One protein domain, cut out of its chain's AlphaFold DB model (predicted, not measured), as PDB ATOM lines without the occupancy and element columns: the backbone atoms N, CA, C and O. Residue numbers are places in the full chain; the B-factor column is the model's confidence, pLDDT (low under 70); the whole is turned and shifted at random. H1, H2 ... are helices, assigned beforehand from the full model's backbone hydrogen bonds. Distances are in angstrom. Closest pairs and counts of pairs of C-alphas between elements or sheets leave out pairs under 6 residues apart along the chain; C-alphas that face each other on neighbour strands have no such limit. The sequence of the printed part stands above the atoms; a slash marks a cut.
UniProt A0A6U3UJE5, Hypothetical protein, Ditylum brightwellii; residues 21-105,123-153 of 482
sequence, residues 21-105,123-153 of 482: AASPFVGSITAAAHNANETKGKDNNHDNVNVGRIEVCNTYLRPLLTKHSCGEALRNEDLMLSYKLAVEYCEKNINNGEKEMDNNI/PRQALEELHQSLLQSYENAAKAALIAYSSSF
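AT A GLANCE: This is residues 21 to 105 and 123 to 153 of the 482 residues of the protein "Hypothetical protein" of Ditylum brightwellii (UniProt A0A6U3UJE5). This is a long up-and-down bundle of four helices, each running against the one before; H3 and H4 overlap only in part, the hairpin of H1 and H2 packs on them, and residues 95 to 105 of H3 stick out. The printed part, 116 residues with helices H1 to H4 in order and no named strand, is all helix and loose, with radius of gyration of the C-alphas 16.9 A and spans 65 by 29 by 25 A.

IN THESE COORDINATES: Find C-alpha 76 at (33.953, 12.686, -32.257); from there H3 runs 42.3 A to residue 105. H4, residues 123 to 152, 43.2 A, ends at (46.091, 6.148, -52.121). H2, residues 47 to 69, 30.3 A, has a kink of 40 degrees near residue 63. H1 holds residues 22 to 38, 24.0 A.

HOW THE PARTS SIT: Look at Cys 90 and Arg 124, closest C-alphas of H3 and H4, 6.8 A apart; these touch at a shallow tilt of 8 degrees, opposite ways, H3 with residues 76 to 90 alone. H2 and H3 form a hairpin, closest at C-alphas 60 and 82, 5.1 A. H1 touches H4 with residues 22 to 29 alone, closest at C-alphas 25 and 138, 5.6 A. H1 and H3 are apart. Every O i to N i+4 pair is within hydrogen-bond range in H4, but 12 of 13 in H1, 15 of 19 in H2 and 25 of 26 in H3.

THE WHOLE: Residues 106 to 122 are cut out, leaving 21.2 A between C-alphas 105 and 123. Of 40 residues under pLDDT 70, look for instance at 35 to 56.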
ATOM      1  N   ALA A  21      45.310   9.391 -38.586       45.09
ATOM      2  CA  ALA A  21      44.800  10.724 -38.890       45.09
ATOM      3  C   ALA A  21      44.748  11.665 -37.662       45.09
ATOM      4  O   ALA A  21      44.336  12.814 -37.750       45.09
ATOM      5  N   ALA A  22      45.205  11.195 -36.500       51.06
ATOM      6  CA  ALA A  22      45.283  11.934 -35.256       51.06
ATOM      7  C   ALA A  22      46.392  13.007 -35.229       51.06
ATOM      8  O   ALA A  22      46.331  13.884 -34.378       51.06
ATOM      9  N   SER A  23      47.392  12.991 -36.122       60.47
ATOM     10  CA  SER A  23      48.554  13.894 -35.983       60.47
ATOM     11  C   SER A  23      48.221  15.401 -36.037       60.47
ATOM     12  O   SER A  23      48.727  16.127 -35.180       60.47
ATOM     13  N   PRO A  24      47.383  15.909 -36.967       63.69
ATOM     14  CA  PRO A  24      47.071  17.342 -37.035       63.69
ATOM     15  C   PRO A  24      46.080  17.772 -35.945       63.69
ATOM     16  O   PRO A  24      46.296  18.772 -35.263       63.69
ATOM     17  N   PHE A  25      45.036  16.969 -35.720       73.19
ATOM     18  CA  PHE A  25      44.000  17.234 -34.717       73.19
ATOM     19  C   PHE A  25      44.558  17.233 -33.286       73.19
ATOM     20  O   PHE A  25      44.269  18.123 -32.486       73.19
ATOM     21  N   VAL A  26      45.433  16.277 -32.962       71.56
ATOM     22  CA  VAL A  26      46.129  16.249 -31.668       71.56
ATOM     23  C   VAL A  26      47.075  17.440 -31.541       71.56
ATOM     24  O   VAL A  26      47.221  17.977 -30.442       71.56
ATOM     25  N   GLY A  27      47.666  17.897 -32.649       71.25
ATOM     26  CA  GLY A  27      48.397  19.161 -32.711       71.25
ATOM     27  C   GLY A  27      47.537  20.339 -32.245       71.25
ATOM     28  O   GLY A  27      47.958  21.076 -31.354       71.25
ATOM     29  N   SER A  28      46.305  20.461 -32.749       74.19
ATOM     30  CA  SER A  28      45.357  21.503 -32.321       74.19
ATOM     31  C   SER A  28      44.952  21.383 -30.848       74.19
ATOM     32  O   SER A  28      44.950  22.391 -30.144       74.19
ATOM     33  N   ILE A  29      44.685  20.171 -30.341       74.06
ATOM     34  CA  ILE A  29      44.387  19.956 -28.909       74.06
ATOM     35  C   ILE A  29      45.583  20.375 -28.041       74.06
ATOM     36  O   ILE A  29      45.414  21.015 -27.002       74.06
ATOM     37  N   THR A  30      46.801  20.023 -28.460       75.31
ATOM     38  CA  THR A  30      48.029  20.322 -27.712       75.31
ATOM     39  C   THR A  30      48.329  21.821 -27.716       75.31
ATOM     40  O   THR A  30      48.661  22.375 -26.670       75.31
ATOM     41  N   ALA A  31      48.150  22.493 -28.856       74.56
ATOM     42  CA  ALA A  31      48.292  23.943 -28.974       74.56
ATOM     43  C   ALA A  31      47.261  24.686 -28.109       74.56
ATOM     44  O   ALA A  31      47.627  25.592 -27.361       74.56
ATOM     45  N   ALA A  32      45.997  24.249 -28.120       72.88
ATOM     46  CA  ALA A  32      44.955  24.805 -27.259       72.88
ATOM     47  C   ALA A  32      45.289  24.640 -25.765       72.88
ATOM     48  O   ALA A  32      45.149  25.581 -24.982       72.88
ATOM     49  N   ALA A  33      45.803  23.469 -25.372       71.94
ATOM     50  CA  ALA A  33      46.239  23.212 -24.002       71.94
ATOM     51  C   ALA A  33      47.472  24.044 -23.595       71.94
ATOM     52  O   ALA A  33      47.629  24.367 -22.415       71.94
ATOM     53  N   HIS A  34      48.347  24.393 -24.544       71.00
ATOM     54  CA  HIS A  34      49.507  25.253 -24.302       71.00
ATOM     55  C   HIS A  34      49.091  26.716 -24.109       71.00
ATOM     56  O   HIS A  34      49.408  27.305 -23.074       71.00
ATOM     57  N   ASN A  35      48.286  27.260 -25.028       69.06
ATOM     58  CA  ASN A  35      47.790  28.640 -24.970       69.06
ATOM     59  C   ASN A  35      47.022  28.930 -23.675       69.06
ATOM     60  O   ASN A  35      47.190  29.980 -23.060       69.06
ATOM     61  N   ALA A  36      46.217  27.977 -23.210       64.12
ATOM     62  CA  ALA A  36      45.476  28.126 -21.965       64.12
ATOM     63  C   ALA A  36      46.341  28.005 -20.691       64.12
ATOM     64  O   ALA A  36      45.897  28.394 -19.612       64.12
ATOM     65  N   ASN A  37      47.572  27.487 -20.789       60.44
ATOM     66  CA  ASN A  37      48.534  27.461 -19.681       60.44
ATOM     67  C   ASN A  37      49.477  28.678 -19.670       60.44
ATOM     68  O   ASN A  37      49.939  29.063 -18.592       60.44
ATOM     69  N   GLU A  38      49.759  29.291 -20.825       58.62
ATOM     70  CA  GLU A  38      50.665  30.446 -20.947       58.62
ATOM     71  C   GLU A  38      50.095  31.752 -20.374       58.62
ATOM     72  O   GLU A  38      50.861  32.627 -19.969       58.62
ATOM     73  N   THR A  39      48.776  31.870 -20.194       52.94
ATOM     74  CA  THR A  39      48.155  33.069 -19.591       52.94
ATOM     75  C   THR A  39      48.403  33.226 -18.085       52.94
ATOM     76  O   THR A  39      47.974  34.209 -17.483       52.94
ATOM     77  N   LYS A  40      49.156  32.310 -17.460       51.56
ATOM     78  CA  LYS A  40      49.563  32.374 -16.043       51.56
ATOM     79  C   LYS A  40      50.541  33.502 -15.690       51.56
ATOM     80  O   LYS A  40      50.864  33.653 -14.515       51.56
ATOM     81  N   GLY A  41      51.037  34.276 -16.652       48.94
ATOM     82  CA  GLY A  41      52.034  35.308 -16.383       48.94
ATOM     83  C   GLY A  41      51.698  36.651 -17.008       48.94
ATOM     84  O   GLY A  41      52.062  36.861 -18.159       48.94
ATOM     85  N   LYS A  42      51.109  37.572 -16.226       48.84
ATOM     86  CA  LYS A  42      51.706  38.904 -15.962       48.84
ATOM     87  C   LYS A  42      50.874  39.841 -15.080       48.84
ATOM     88  O   LYS A  42      51.501  40.642 -14.399       48.84
ATOM     89  N   ASP A  43      49.555  39.685 -14.965       47.88
ATOM     90  CA  ASP A  43      48.735  40.683 -14.257       47.88
ATOM     91  C   ASP A  43      47.922  40.090 -13.093       47.88
ATOM     92  O   ASP A  43      46.986  39.316 -13.286       47.88
ATOM     93  N   ASN A  44      48.261  40.504 -11.865       48.94
ATOM     94  CA  ASN A  44      47.655  40.062 -10.592       48.94
ATOM     95  C   ASN A  44      46.170  40.468 -10.406       48.94
ATOM     96  O   ASN A  44      45.631  40.322  -9.314       48.94
ATOM     97  N   ASN A  45      45.513  41.013 -11.437       46.44
ATOM     98  CA  ASN A  45      44.091  41.382 -11.416       46.44
ATOM     99  C   ASN A  45      43.204  40.427 -12.245       46.44
ATOM    100  O   ASN A  45      41.985  40.561 -12.219       46.44
ATOM    101  N   HIS A  46      43.785  39.433 -12.934       48.69
ATOM    102  CA  HIS A  46      43.059  38.458 -13.766       48.69
ATOM    103  C   HIS A  46      42.888  37.068 -13.124       48.69
ATOM    104  O   HIS A  46      42.506  36.107 -13.799       48.69
ATOM    105  N   ASP A  47      43.132  36.943 -11.817       47.53
ATOM    106  CA  ASP A  47      43.200  35.648 -11.127       47.53
ATOM    107  C   ASP A  47      41.915  34.804 -11.257       47.53
ATOM    108  O   ASP A  47      42.006  33.590 -11.431       47.53
ATOM    109  N   ASN A  48      40.722  35.411 -11.294       47.44
ATOM    110  CA  ASN A  48      39.467  34.658 -11.463       47.44
ATOM    111  C   ASN A  48      39.239  34.142 -12.898       47.44
ATOM    112  O   ASN A  48      38.706  33.047 -13.076       47.44
ATOM    113  N   VAL A  49      39.671  34.883 -13.925       49.62
ATOM    114  CA  VAL A  49      39.529  34.473 -15.338       49.62
ATOM    115  C   VAL A  49      40.518  33.351 -15.677       49.62
ATOM    116  O   VAL A  49      40.193  32.407 -16.401       49.62
ATOM    117  N   ASN A  50      41.716  33.401 -15.089       52.84
ATOM    118  CA  ASN A  50      42.741  32.374 -15.268       52.84
ATOM    119  C   ASN A  50      42.377  31.033 -14.609       52.84
ATOM    120  O   ASN A  50      42.682  29.982 -15.176       52.84
ATOM    121  N   VAL A  51      41.697  31.038 -13.456       53.50
ATOM    122  CA  VAL A  51      41.222  29.801 -12.805       53.50
ATOM    123  C   VAL A  51      40.210  29.069 -13.695       53.50
ATOM    124  O   VAL A  51      40.362  27.868 -13.914       53.50
ATOM    125  N   GLY A  52      39.268  29.791 -14.316       57.94
ATOM    126  CA  GLY A  52      38.300  29.208 -15.255       57.94
ATOM    127  C   GLY A  52      38.951  28.538 -16.475       57.94
ATOM    128  O   GLY A  52      38.590  27.418 -16.829       57.94
ATOM    129  N   ARG A  53      39.974  29.161 -17.078       62.38
ATOM    130  CA  ARG A  53      40.699  28.593 -18.238       62.38
ATOM    131  C   ARG A  53      41.507  27.338 -17.897       62.38
ATOM    132  O   ARG A  53      41.512  26.372 -18.664       62.38
ATOM    133  N   ILE A  54      42.169  27.324 -16.739       64.38
ATOM    134  CA  ILE A  54      42.932  26.159 -16.258       64.38
ATOM    135  C   ILE A  54      41.990  24.988 -15.951       64.38
ATOM    136  O   ILE A  54      42.329  23.829 -16.204       64.38
ATOM    137  N   GLU A  55      40.809  25.272 -15.408       68.00
ATOM    138  CA  GLU A  55      39.806  24.251 -15.116       68.00
ATOM    139  C   GLU A  55      39.191  23.677 -16.394       68.00
ATOM    140  O   GLU A  55      39.164  22.454 -16.523       68.00
ATOM    141  N   VAL A  56      38.851  24.518 -17.380       66.38
ATOM    142  CA  VAL A  56      38.428  24.082 -18.725       66.38
ATOM    143  C   VAL A  56      39.474  23.168 -19.368       66.38
ATOM    144  O   VAL A  56      39.135  22.109 -19.885       66.38
ATOM    145  N   CYS A  57      40.767  23.484 -19.272       70.56
ATOM    146  CA  CYS A  57      41.811  22.583 -19.774       70.56
ATOM    147  C   CYS A  57      41.837  21.221 -19.081       70.56
ATOM    148  O   CYS A  57      42.059  20.192 -19.725       70.56
ATOM    149  N   ASN A  58      41.636  21.200 -17.764       72.62
ATOM    150  CA  ASN A  58      41.686  19.969 -16.985       72.62
ATOM    151  C   ASN A  58      40.444  19.091 -17.170       72.62
ATOM    152  O   ASN A  58      40.574  17.871 -17.083       72.62
ATOM    153  N   THR A  59      39.274  19.681 -17.416       76.69
ATOM    154  CA  THR A  59      38.016  18.944 -17.594       76.69
ATOM    155  C   THR A  59      37.735  18.601 -19.050       76.69
ATOM    156  O   THR A  59      37.218  17.519 -19.304       76.69
ATOM    157  N   TYR A  60      38.130  19.457 -19.998       82.31
ATOM    158  CA  TYR A  60      37.847  19.272 -21.420       82.31
ATOM    159  C   TYR A  60      39.026  18.682 -22.212       82.31
ATOM    160  O   TYR A  60      38.879  17.671 -22.898       82.31
ATOM    161  N   LEU A  61      40.227  19.263 -22.119       83.56
ATOM    162  CA  LEU A  61      41.355  18.858 -22.979       83.56
ATOM    163  C   LEU A  61      42.136  17.666 -22.413       83.56
ATOM    164  O   LEU A  61      42.584  16.790 -23.154       83.56
ATOM    165  N   ARG A  62      42.298  17.598 -21.089       82.06
ATOM    166  CA  ARG A  62      43.101  16.558 -20.432       82.06
ATOM    167  C   ARG A  62      42.566  15.134 -20.632       82.06
ATOM    168  O   ARG A  62      43.404  14.257 -20.866       82.06
ATOM    169  N   PRO A  63      41.248  14.851 -20.576       85.12
ATOM    170  CA  PRO A  63      40.738  13.514 -20.884       85.12
ATOM    171  C   PRO A  63      41.082  13.078 -22.313       85.12
ATOM    172  O   PRO A  63      41.522  11.947 -22.517       85.12
ATOM    173  N   LEU A  64      40.981  14.000 -23.277       84.00
ATOM    174  CA  LEU A  64      41.310  13.753 -24.684       84.00
ATOM    175  C   LEU A  64      42.809  13.468 -24.857       84.00
ATOM    176  O   LEU A  64      43.195  12.456 -25.439       84.00
ATOM    177  N   LEU A  65      43.671  14.303 -24.273       83.31
ATOM    178  CA  LEU A  65      45.123  14.097 -24.311       83.31
ATOM    179  C   LEU A  65      45.543  12.787 -23.638       83.31
ATOM    180  O   LEU A  65      46.417  12.088 -24.146       83.31
ATOM    181  N   THR A  66      44.906  12.433 -22.519       83.38
ATOM    182  CA  THR A  66      45.191  11.185 -21.799       83.38
ATOM    183  C   THR A  66      44.830   9.985 -22.667       83.38
ATOM    184  O   THR A  66      45.660   9.097 -22.856       83.38
ATOM    185  N   LYS A  67      43.632   9.994 -23.261       81.62
ATOM    186  CA  LYS A  67      43.167   8.938 -24.162       81.62
ATOM    187  C   LYS A  67      44.103   8.768 -25.364       81.62
ATOM    188  O   LYS A  67      44.560   7.659 -25.635       81.62
ATOM    189  N   HIS A  68      44.496   9.874 -25.994       79.38
ATOM    190  CA  HIS A  68      45.473   9.853 -27.080       79.38
ATOM    191  C   HIS A  68      46.848   9.321 -26.635       79.38
ATOM    192  O   HIS A  68      47.453   8.505 -27.328       79.38
ATOM    193  N   SER A  69      47.341   9.726 -25.460       78.06
ATOM    194  CA  SER A  69      48.637   9.262 -24.936       78.06
ATOM    195  C   SER A  69      48.677   7.760 -24.638       78.06
ATOM    196  O   SER A  69      49.745   7.153 -24.680       78.06
ATOM    197  N   CYS A  70      47.514   7.145 -24.408       81.81
ATOM    198  CA  CYS A  70      47.354   5.696 -24.294       81.81
ATOM    199  C   CYS A  70      47.364   4.974 -25.659       81.81
ATOM    200  O   CYS A  70      47.246   3.752 -25.702       81.81
ATOM    201  N   GLY A  71      47.511   5.700 -26.771       73.94
ATOM    202  CA  GLY A  71      47.512   5.151 -28.129       73.94
ATOM    203  C   GLY A  71      46.117   4.876 -28.692       73.94
ATOM    204  O   GLY A  71      46.000   4.208 -29.724       73.94
ATOM    205  N   GLU A  72      45.067   5.361 -28.026       77.75
ATOM    206  CA  GLU A  72      43.694   5.258 -28.508       77.75
ATOM    207  C   GLU A  72      43.386   6.386 -29.501       77.75
ATOM    208  O   GLU A  72      43.773   7.539 -29.307       77.75
ATOM    209  N   ALA A  73      42.663   6.054 -30.573       72.25
ATOM    210  CA  ALA A  73      42.176   7.050 -31.518       72.25
ATOM    211  C   ALA A  73      41.074   7.895 -30.863       72.25
ATOM    212  O   ALA A  73      40.114   7.353 -30.306       72.25
ATOM    213  N   LEU A  74      41.218   9.218 -30.947       74.94
ATOM    214  CA  LEU A  74      40.189  10.156 -30.519       74.94
ATOM    215  C   LEU A  74      39.050  10.166 -31.533       74.94
ATOM    216  O   LEU A  74      39.280  10.396 -32.719       74.94
ATOM    217  N   ARG A  75      37.831   9.925 -31.052       80.19
ATOM    218  CA  ARG A  75      36.608   9.962 -31.857       80.19
ATOM    219  C   ARG A  75      35.807  11.228 -31.570       80.19
ATOM    220  O   ARG A  75      35.964  11.837 -30.512       80.19
ATOM    221  N   ASN A  76      34.899  11.587 -32.476       79.56
ATOM    222  CA  ASN A  76      33.953  12.686 -32.257       79.56
ATOM    223  C   ASN A  76      33.170  12.496 -30.940       79.56
ATOM    224  O   ASN A  76      33.047  13.431 -30.150       79.56
ATOM    225  N   GLU A  77      32.747  11.265 -30.624       83.50
ATOM    226  CA  GLU A  77      32.054  10.973 -29.366       83.50
ATOM    227  C   GLU A  77      32.879  11.331 -28.122       83.50
ATOM    228  O   GLU A  77      32.309  11.752 -27.115       83.50
ATOM    229  N   ASP A  78      34.207  11.206 -28.189       84.88
ATOM    230  CA  ASP A  78      35.092  11.573 -27.084       84.88
ATOM    231  C   ASP A  78      35.126  13.085 -26.885       84.88
ATOM    232  O   ASP A  78      35.065  13.561 -25.749       84.88
ATOM    233  N   LEU A  79      35.169  13.839 -27.987       84.12
ATOM    234  CA  LEU A  79      35.118  15.298 -27.977       84.12
ATOM    235  C   LEU A  79      33.786  15.789 -27.391       84.12
ATOM    236  O   LEU A  79      33.782  16.618 -26.481       84.12
ATOM    237  N   MET A  80      32.668  15.214 -27.842       85.31
ATOM    238  CA  MET A  80      31.324  15.550 -27.359       85.31
ATOM    239  C   MET A  80      31.121  15.187 -25.887       85.31
ATOM    240  O   MET A  80      30.526  15.960 -25.135       85.31
ATOM    241  N   LEU A  81      31.605  14.018 -25.450       88.12
ATOM    242  CA  LEU A  81      31.522  13.605 -24.050       88.12
ATOM    243  C   LEU A  81      32.359  14.524 -23.158       88.12
ATOM    244  O   LEU A  81      31.874  14.974 -22.120       88.12
ATOM    245  N   SER A  82      33.589  14.828 -23.574       87.38
ATOM    246  CA  SER A  82      34.477  15.711 -22.821       87.38
ATOM    247  C   SER A  82      33.894  17.122 -22.702       87.38
ATOM    248  O   SER A  82      33.919  17.712 -21.624       87.38
ATOM    249  N   TYR A  83      33.295  17.640 -23.780       87.94
ATOM    250  CA  TYR A  83      32.612  18.934 -23.769       87.94
ATOM    251  C   TYR A  83      31.430  18.946 -22.798       87.94
ATOM    252  O   TYR A  83      31.352  19.824 -21.943       87.94
ATOM    253  N   LYS A  84      30.550  17.935 -22.852       87.56
ATOM    254  CA  LYS A  84      29.411  17.818 -21.921       87.56
ATOM    255  C   LYS A  84      29.857  17.812 -20.459       87.56
ATOM    256  O   LYS A  84      29.282  18.527 -19.643       87.56
ATOM    257  N   LEU A  85      30.906  17.052 -20.136       86.06
ATOM    258  CA  LEU A  85      31.466  17.010 -18.782       86.06
ATOM    259  C   LEU A  85      32.039  18.369 -18.351       86.06
ATOM    260  O   LEU A  85      31.875  18.760 -17.194       86.06
ATOM    261  N   ALA A  86      32.679  19.099 -19.266       84.81
ATOM    262  CA  ALA A  86      33.193  20.438 -19.002       84.81
ATOM    263  C   ALA A  86      32.068  21.466 -18.796       84.81
ATOM    264  O   ALA A  86      32.153  22.269 -17.867       84.81
ATOM    265  N   VAL A  87      30.987  21.400 -19.581       84.75
ATOM    266  CA  VAL A  87      29.798  22.254 -19.414       84.75
ATOM    267  C   VAL A  87      29.139  22.007 -18.057       84.75
ATOM    268  O   VAL A  87      28.943  22.958 -17.303       84.75
ATOM    269  N   GLU A  88      28.875  20.746 -17.695       84.81
ATOM    270  CA  GLU A  88      28.300  20.407 -16.384       84.81
ATOM    271  C   GLU A  88      29.155  20.926 -15.222       84.81
ATOM    272  O   GLU A  88      28.637  21.312 -14.172       84.81
ATOM    273  N   TYR A  89      30.477  20.895 -15.383       81.88
ATOM    274  CA  TYR A  89      31.410  21.400 -14.389       81.88
ATOM    275  C   TYR A  89      31.348  22.933 -14.282       81.88
ATOM    276  O   TYR A  89      31.224  23.457 -13.173       81.88
ATOM    277  N   CYS A  90      31.352  23.648 -15.414       76.00
ATOM    278  CA  CYS A  90      31.180  25.103 -15.448       76.00
ATOM    279  C   CYS A  90      29.861  25.527 -14.786       76.00
ATOM    280  O   CYS A  90      29.856  26.417 -13.940       76.00
ATOM    281  N   GLU A  91      28.753  24.849 -15.095       79.19
ATOM    282  CA  GLU A  91      27.443  25.145 -14.507       79.19
ATOM    283  C   GLU A  91      27.409  24.885 -12.992       79.19
ATOM    284  O   GLU A  91      26.863  25.689 -12.234       79.19
ATOM    285  N   LYS A  92      28.030  23.801 -12.503       78.75
ATOM    286  CA  LYS A  92      28.133  23.526 -11.055       78.75
ATOM    287  C   LYS A  92      28.951  24.591 -10.322       78.75
ATOM    288  O   LYS A  92      28.580  24.976  -9.212       78.75
ATOM    289  N   ASN A  93      30.030  25.084 -10.929       71.81
ATOM    290  CA  ASN A  93      30.889  26.094 -10.311       71.81
ATOM    291  C   ASN A  93      30.275  27.493 -10.333       71.81
ATOM    292  O   ASN A  93      30.396  28.198  -9.334       71.81
ATOM    293  N   ILE A  94      29.551  27.866 -11.393       69.62
ATOM    294  CA  ILE A  94      28.769  29.114 -11.428       69.62
ATOM    295  C   ILE A  94      27.730  29.106 -10.298       69.62
ATOM    296  O   ILE A  94      27.714  30.012  -9.470       69.62
ATOM    297  N   ASN A  95      26.958  28.023 -10.167       66.50
ATOM    298  CA  ASN A  95      25.933  27.892  -9.125       66.50
ATOM    299  C   ASN A  95      26.496  27.903  -7.689       66.50
ATOM    300  O   ASN A  95      25.815  28.319  -6.750       66.50
ATOM    301  N   ASN A  96      27.723  27.412  -7.484       64.75
ATOM    302  CA  ASN A  96      28.389  27.464  -6.179       64.75
ATOM    303  C   ASN A  96      29.003  28.846  -5.906       64.75
ATOM    304  O   ASN A  96      28.929  29.327  -4.777       64.75
ATOM    305  N   GLY A  97      29.547  29.497  -6.938       59.53
ATOM    306  CA  GLY A  97      30.081  30.855  -6.871       59.53
ATOM    307  C   GLY A  97      29.003  31.903  -6.599       59.53
ATOM    308  O   GLY A  97      29.220  32.781  -5.771       59.53
ATOM    309  N   GLU A  98      27.815  31.776  -7.199       57.84
ATOM    310  CA  GLU A  98      26.657  32.636  -6.908       57.84
ATOM    311  C   GLU A  98      26.188  32.483  -5.455       57.84
ATOM    312  O   GLU A  98      25.955  33.475  -4.769       57.84
ATOM    313  N   LYS A  99      26.163  31.254  -4.920       58.47
ATOM    314  CA  LYS A  99      25.818  31.003  -3.508       58.47
ATOM    315  C   LYS A  99      26.856  31.543  -2.520       58.47
ATOM    316  O   LYS A  99      26.500  31.935  -1.405       58.47
ATOM    317  N   GLU A 100      28.138  31.558  -2.880       55.62
ATOM    318  CA  GLU A 100      29.186  32.187  -2.063       55.62
ATOM    319  C   GLU A 100      29.196  33.716  -2.206       55.62
ATOM    320  O   GLU A 100      29.421  34.425  -1.218       55.62
ATOM    321  N   MET A 101      28.891  34.235  -3.398       50.41
ATOM    322  CA  MET A 101      28.719  35.661  -3.669       50.41
ATOM    323  C   MET A 101      27.507  36.229  -2.939       50.41
ATOM    324  O   MET A 101      27.670  37.253  -2.292       50.41
ATOM    325  N   ASP A 102      26.349  35.572  -2.905       52.81
ATOM    326  CA  ASP A 102      25.182  36.051  -2.144       52.81
ATOM    327  C   ASP A 102      25.479  36.189  -0.641       52.81
ATOM    328  O   ASP A 102      25.043  37.139   0.020       52.81
ATOM    329  N   ASN A 103      26.332  35.309  -0.105       53.00
ATOM    330  CA  ASN A 103      26.817  35.390   1.274       53.00
ATOM    331  C   ASN A 103      27.862  36.506   1.498       53.00
ATOM    332  O   ASN A 103      28.007  37.004   2.619       53.00
ATOM    333  N   ASN A 104      28.580  36.934   0.454       50.41
ATOM    334  CA  ASN A 104      29.580  38.008   0.513       50.41
ATOM    335  C   ASN A 104      29.045  39.382   0.062       50.41
ATOM    336  O   ASN A 104      29.518  40.406   0.555       50.41
ATOM    337  N   ILE A 105      28.025  39.440  -0.793       49.75
ATOM    338  CA  ILE A 105      27.351  40.654  -1.274       49.75
ATOM    339  C   ILE A 105      26.529  41.282  -0.140       49.75
ATOM    340  O   ILE A 105      26.507  42.508  -0.015       49.75
ATOM    341  N   PRO A 123      32.890  32.213 -18.953       70.94
ATOM    342  CA  PRO A 123      33.586  30.924 -19.040       70.94
ATOM    343  C   PRO A 123      32.867  29.885 -19.915       70.94
ATOM    344  O   PRO A 123      33.511  29.014 -20.495       70.94
ATOM    345  N   ARG A 124      31.534  29.988 -20.026       76.69
ATOM    346  CA  ARG A 124      30.709  29.158 -20.909       76.69
ATOM    347  C   ARG A 124      30.925  29.501 -22.383       76.69
ATOM    348  O   ARG A 124      31.173  28.588 -23.158       76.69
ATOM    349  N   GLN A 125      30.891  30.784 -22.748       78.00
ATOM    350  CA  GLN A 125      31.156  31.229 -24.123       78.00
ATOM    351  C   GLN A 125      32.578  30.866 -24.567       78.00
ATOM    352  O   GLN A 125      32.751  30.293 -25.634       78.00
ATOM    353  N   ALA A 126      33.585  31.071 -23.711       74.06
ATOM    354  CA  ALA A 126      34.964  30.687 -24.027       74.06
ATOM    355  C   ALA A 126      35.132  29.163 -24.224       74.06
ATOM    356  O   ALA A 126      35.936  28.719 -25.046       74.06
ATOM    357  N   LEU A 127      34.386  28.346 -23.468       80.12
ATOM    358  CA  LEU A 127      34.361  26.891 -23.644       80.12
ATOM    359  C   LEU A 127      33.677  26.494 -24.963       80.12
ATOM    360  O   LEU A 127      34.125  25.557 -25.621       80.12
ATOM    361  N   GLU A 128      32.613  27.197 -25.343       82.81
ATOM    362  CA  GLU A 128      31.861  26.960 -26.575       82.81
ATOM    363  C   GLU A 128      32.672  27.337 -27.823       82.81
ATOM    364  O   GLU A 128      32.797  26.513 -28.727       82.81
ATOM    365  N   GLU A 129      33.336  28.495 -27.826       80.62
ATOM    366  CA  GLU A 129      34.274  28.902 -28.885       80.62
ATOM    367  C   GLU A 129      35.417  27.889 -29.053       80.62
ATOM    368  O   GLU A 129      35.737  27.458 -30.164       80.62
ATOM    369  N   LEU A 130      36.005  27.434 -27.940       80.50
ATOM    370  CA  LEU A 130      37.043  26.403 -27.964       80.50
ATOM    371  C   LEU A 130      36.510  25.072 -28.515       80.50
ATOM    372  O   LEU A 130      37.210  24.377 -29.256       80.50
ATOM    373  N   HIS A 131      35.288  24.689 -28.145       83.94
ATOM    374  CA  HIS A 131      34.660  23.471 -28.644       83.94
ATOM    375  C   HIS A 131      34.399  23.541 -30.148       83.94
ATOM    376  O   HIS A 131      34.761  22.601 -30.856       83.94
ATOM    377  N   GLN A 132      33.867  24.660 -30.642       81.50
ATOM    378  CA  GLN A 132      33.651  24.899 -32.070       81.50
ATOM    379  C   GLN A 132      34.966  24.842 -32.857       81.50
ATOM    380  O   GLN A 132      35.052  24.133 -33.858       81.50
ATOM    381  N   SER A 133      36.025  25.492 -32.362       80.38
ATOM    382  CA  SER A 133      37.351  25.443 -32.992       80.38
ATOM    383  C   SER A 133      37.915  24.017 -33.071       80.38
ATOM    384  O   SER A 133      38.458  23.602 -34.099       80.38
ATOM    385  N   LEU A 134      37.753  23.217 -32.010       79.00
ATOM    386  CA  LEU A 134      38.196  21.821 -32.012       79.00
ATOM    387  C   LEU A 134      37.340  20.926 -32.909       79.00
ATOM    388  O   LEU A 134      37.894  20.032 -33.545       79.00
ATOM    389  N   LEU A 135      36.028  21.161 -32.997       78.88
ATOM    390  CA  LEU A 135      35.160  20.472 -33.955       78.88
ATOM    391  C   LEU A 135      35.605  20.750 -35.392       78.88
ATOM    392  O   LEU A 135      35.761  19.810 -36.168       78.88
ATOM    393  N   GLN A 136      35.896  22.009 -35.719       81.81
ATOM    394  CA  GLN A 136      36.380  22.393 -37.042       81.81
ATOM    395  C   GLN A 136      37.751  21.772 -37.356       81.81
ATOM    396  O   GLN A 136      37.969  21.260 -38.451       81.81
ATOM    397  N   SER A 137      38.676  21.747 -36.390       76.44
ATOM    398  CA  SER A 137      39.967  21.064 -36.557       76.44
ATOM    399  C   SER A 137      39.803  19.554 -36.759       76.44
ATOM    400  O   SER A 137      40.462  18.975 -37.625       76.44
ATOM    401  N   TYR A 138      38.899  18.916 -36.006       74.56
ATOM    402  CA  TYR A 138      38.567  17.504 -36.190       74.56
ATOM    403  C   TYR A 138      38.026  17.249 -37.596       74.56
ATOM    404  O   TYR A 138      38.482  16.328 -38.266       74.56
ATOM    405  N   GLU A 139      37.094  18.080 -38.064       76.94
ATOM    406  CA  GLU A 139      36.510  17.970 -39.399       76.94
ATOM    407  C   GLU A 139      37.560  18.153 -40.503       76.94
ATOM    408  O   GLU A 139      37.619  17.355 -41.435       76.94
ATOM    409  N   ASN A 140      38.446  19.142 -40.378       78.75
ATOM    410  CA  ASN A 140      39.510  19.389 -41.352       78.75
ATOM    411  C   ASN A 140      40.536  18.253 -41.392       78.75
ATOM    412  O   ASN A 140      40.899  17.775 -42.469       78.75
ATOM    413  N   ALA A 141      40.980  17.780 -40.223       72.88
ATOM    414  CA  ALA A 141      41.827  16.595 -40.135       72.88
ATOM    415  C   ALA A 141      41.112  15.380 -40.733       72.88
ATOM    416  O   ALA A 141      41.754  14.531 -41.358       72.88
ATOM    417  N   ALA A 142      39.785  15.329 -40.583       68.25
ATOM    418  CA  ALA A 142      39.006  14.248 -41.121       68.25
ATOM    419  C   ALA A 142      38.932  14.250 -42.645       68.25
ATOM    420  O   ALA A 142      39.233  13.240 -43.281       68.25
ATOM    421  N   LYS A 143      38.636  15.406 -43.235       72.44
ATOM    422  CA  LYS A 143      38.673  15.611 -44.687       72.44
ATOM    423  C   LYS A 143      40.049  15.281 -45.262       72.44
ATOM    424  O   LYS A 143      40.139  14.529 -46.225       72.44
ATOM    425  N   ALA A 144      41.126  15.756 -44.633       74.81
ATOM    426  CA  ALA A 144      42.490  15.490 -45.092       74.81
ATOM    427  C   ALA A 144      42.840  13.993 -45.089       74.81
ATOM    428  O   ALA A 144      43.462  13.498 -46.029       74.81
ATOM    429  N   ALA A 145      42.423  13.255 -44.058       70.38
ATOM    430  CA  ALA A 145      42.623  11.811 -44.002       70.38
ATOM    431  C   ALA A 145      41.807  11.067 -45.065       70.38
ATOM    432  O   ALA A 145      42.314  10.120 -45.663       70.38
ATOM    433  N   LEU A 146      40.575  11.516 -45.322       70.12
ATOM    434  CA  LEU A 146      39.704  10.950 -46.349       70.12
ATOM    435  C   LEU A 146      40.287  11.160 -47.754       70.12
ATOM    436  O   LEU A 146      40.356  10.219 -48.537       70.12
ATOM    437  N   ILE A 147      40.787  12.369 -48.026       73.19
ATOM    438  CA  ILE A 147      41.499  12.729 -49.257       73.19
ATOM    439  C   ILE A 147      42.755  11.874 -49.434       73.19
ATOM    440  O   ILE A 147      42.997  11.337 -50.509       73.19
ATOM    441  N   ALA A 148      43.565  11.730 -48.383       72.81
ATOM    442  CA  ALA A 148      44.773  10.915 -48.446       72.81
ATOM    443  C   ALA A 148      44.441   9.442 -48.723       72.81
ATOM    444  O   ALA A 148      45.110   8.801 -49.531       72.81
ATOM    445  N   TYR A 149      43.389   8.924 -48.083       70.88
ATOM    446  CA  TYR A 149      42.895   7.578 -48.326       70.88
ATOM    447  C   TYR A 149      42.440   7.409 -49.780       70.88
ATOM    448  O   TYR A 149      42.963   6.520 -50.450       70.88
ATOM    449  N   SER A 150      41.569   8.287 -50.297       70.81
ATOM    450  CA  SER A 150      41.069   8.190 -51.676       70.81
ATOM    451  C   SER A 150      42.179   8.319 -52.717       70.81
ATOM    452  O   SER A 150      42.223   7.531 -53.654       70.81
ATOM    453  N   SER A 151      43.149   9.213 -52.512       71.19
ATOM    454  CA  SER A 151      44.320   9.341 -53.390       71.19
ATOM    455  C   SER A 151      45.277   8.143 -53.344       71.19
ATOM    456  O   SER A 151      46.050   7.948 -54.277       71.19
ATOM    457  N   SER A 152      45.262   7.354 -52.268       69.44
ATOM    458  CA  SER A 152      46.091   6.148 -52.121       69.44
ATOM    459  C   SER A 152      45.334   4.851 -52.401       69.44
ATOM    460  O   SER A 152      45.912   3.770 -52.273       69.44
ATOM    461  N   PHE A 153      44.049   4.944 -52.756       72.50
ATOM    462  CA  PHE A 153      43.202   3.785 -52.975       72.50
ATOM    463  C   PHE A 153      43.760   2.946 -54.125       72.50
ATOM    464  O   PHE A 153      44.017   3.434 -55.224       72.50
TER     465      PHE A 153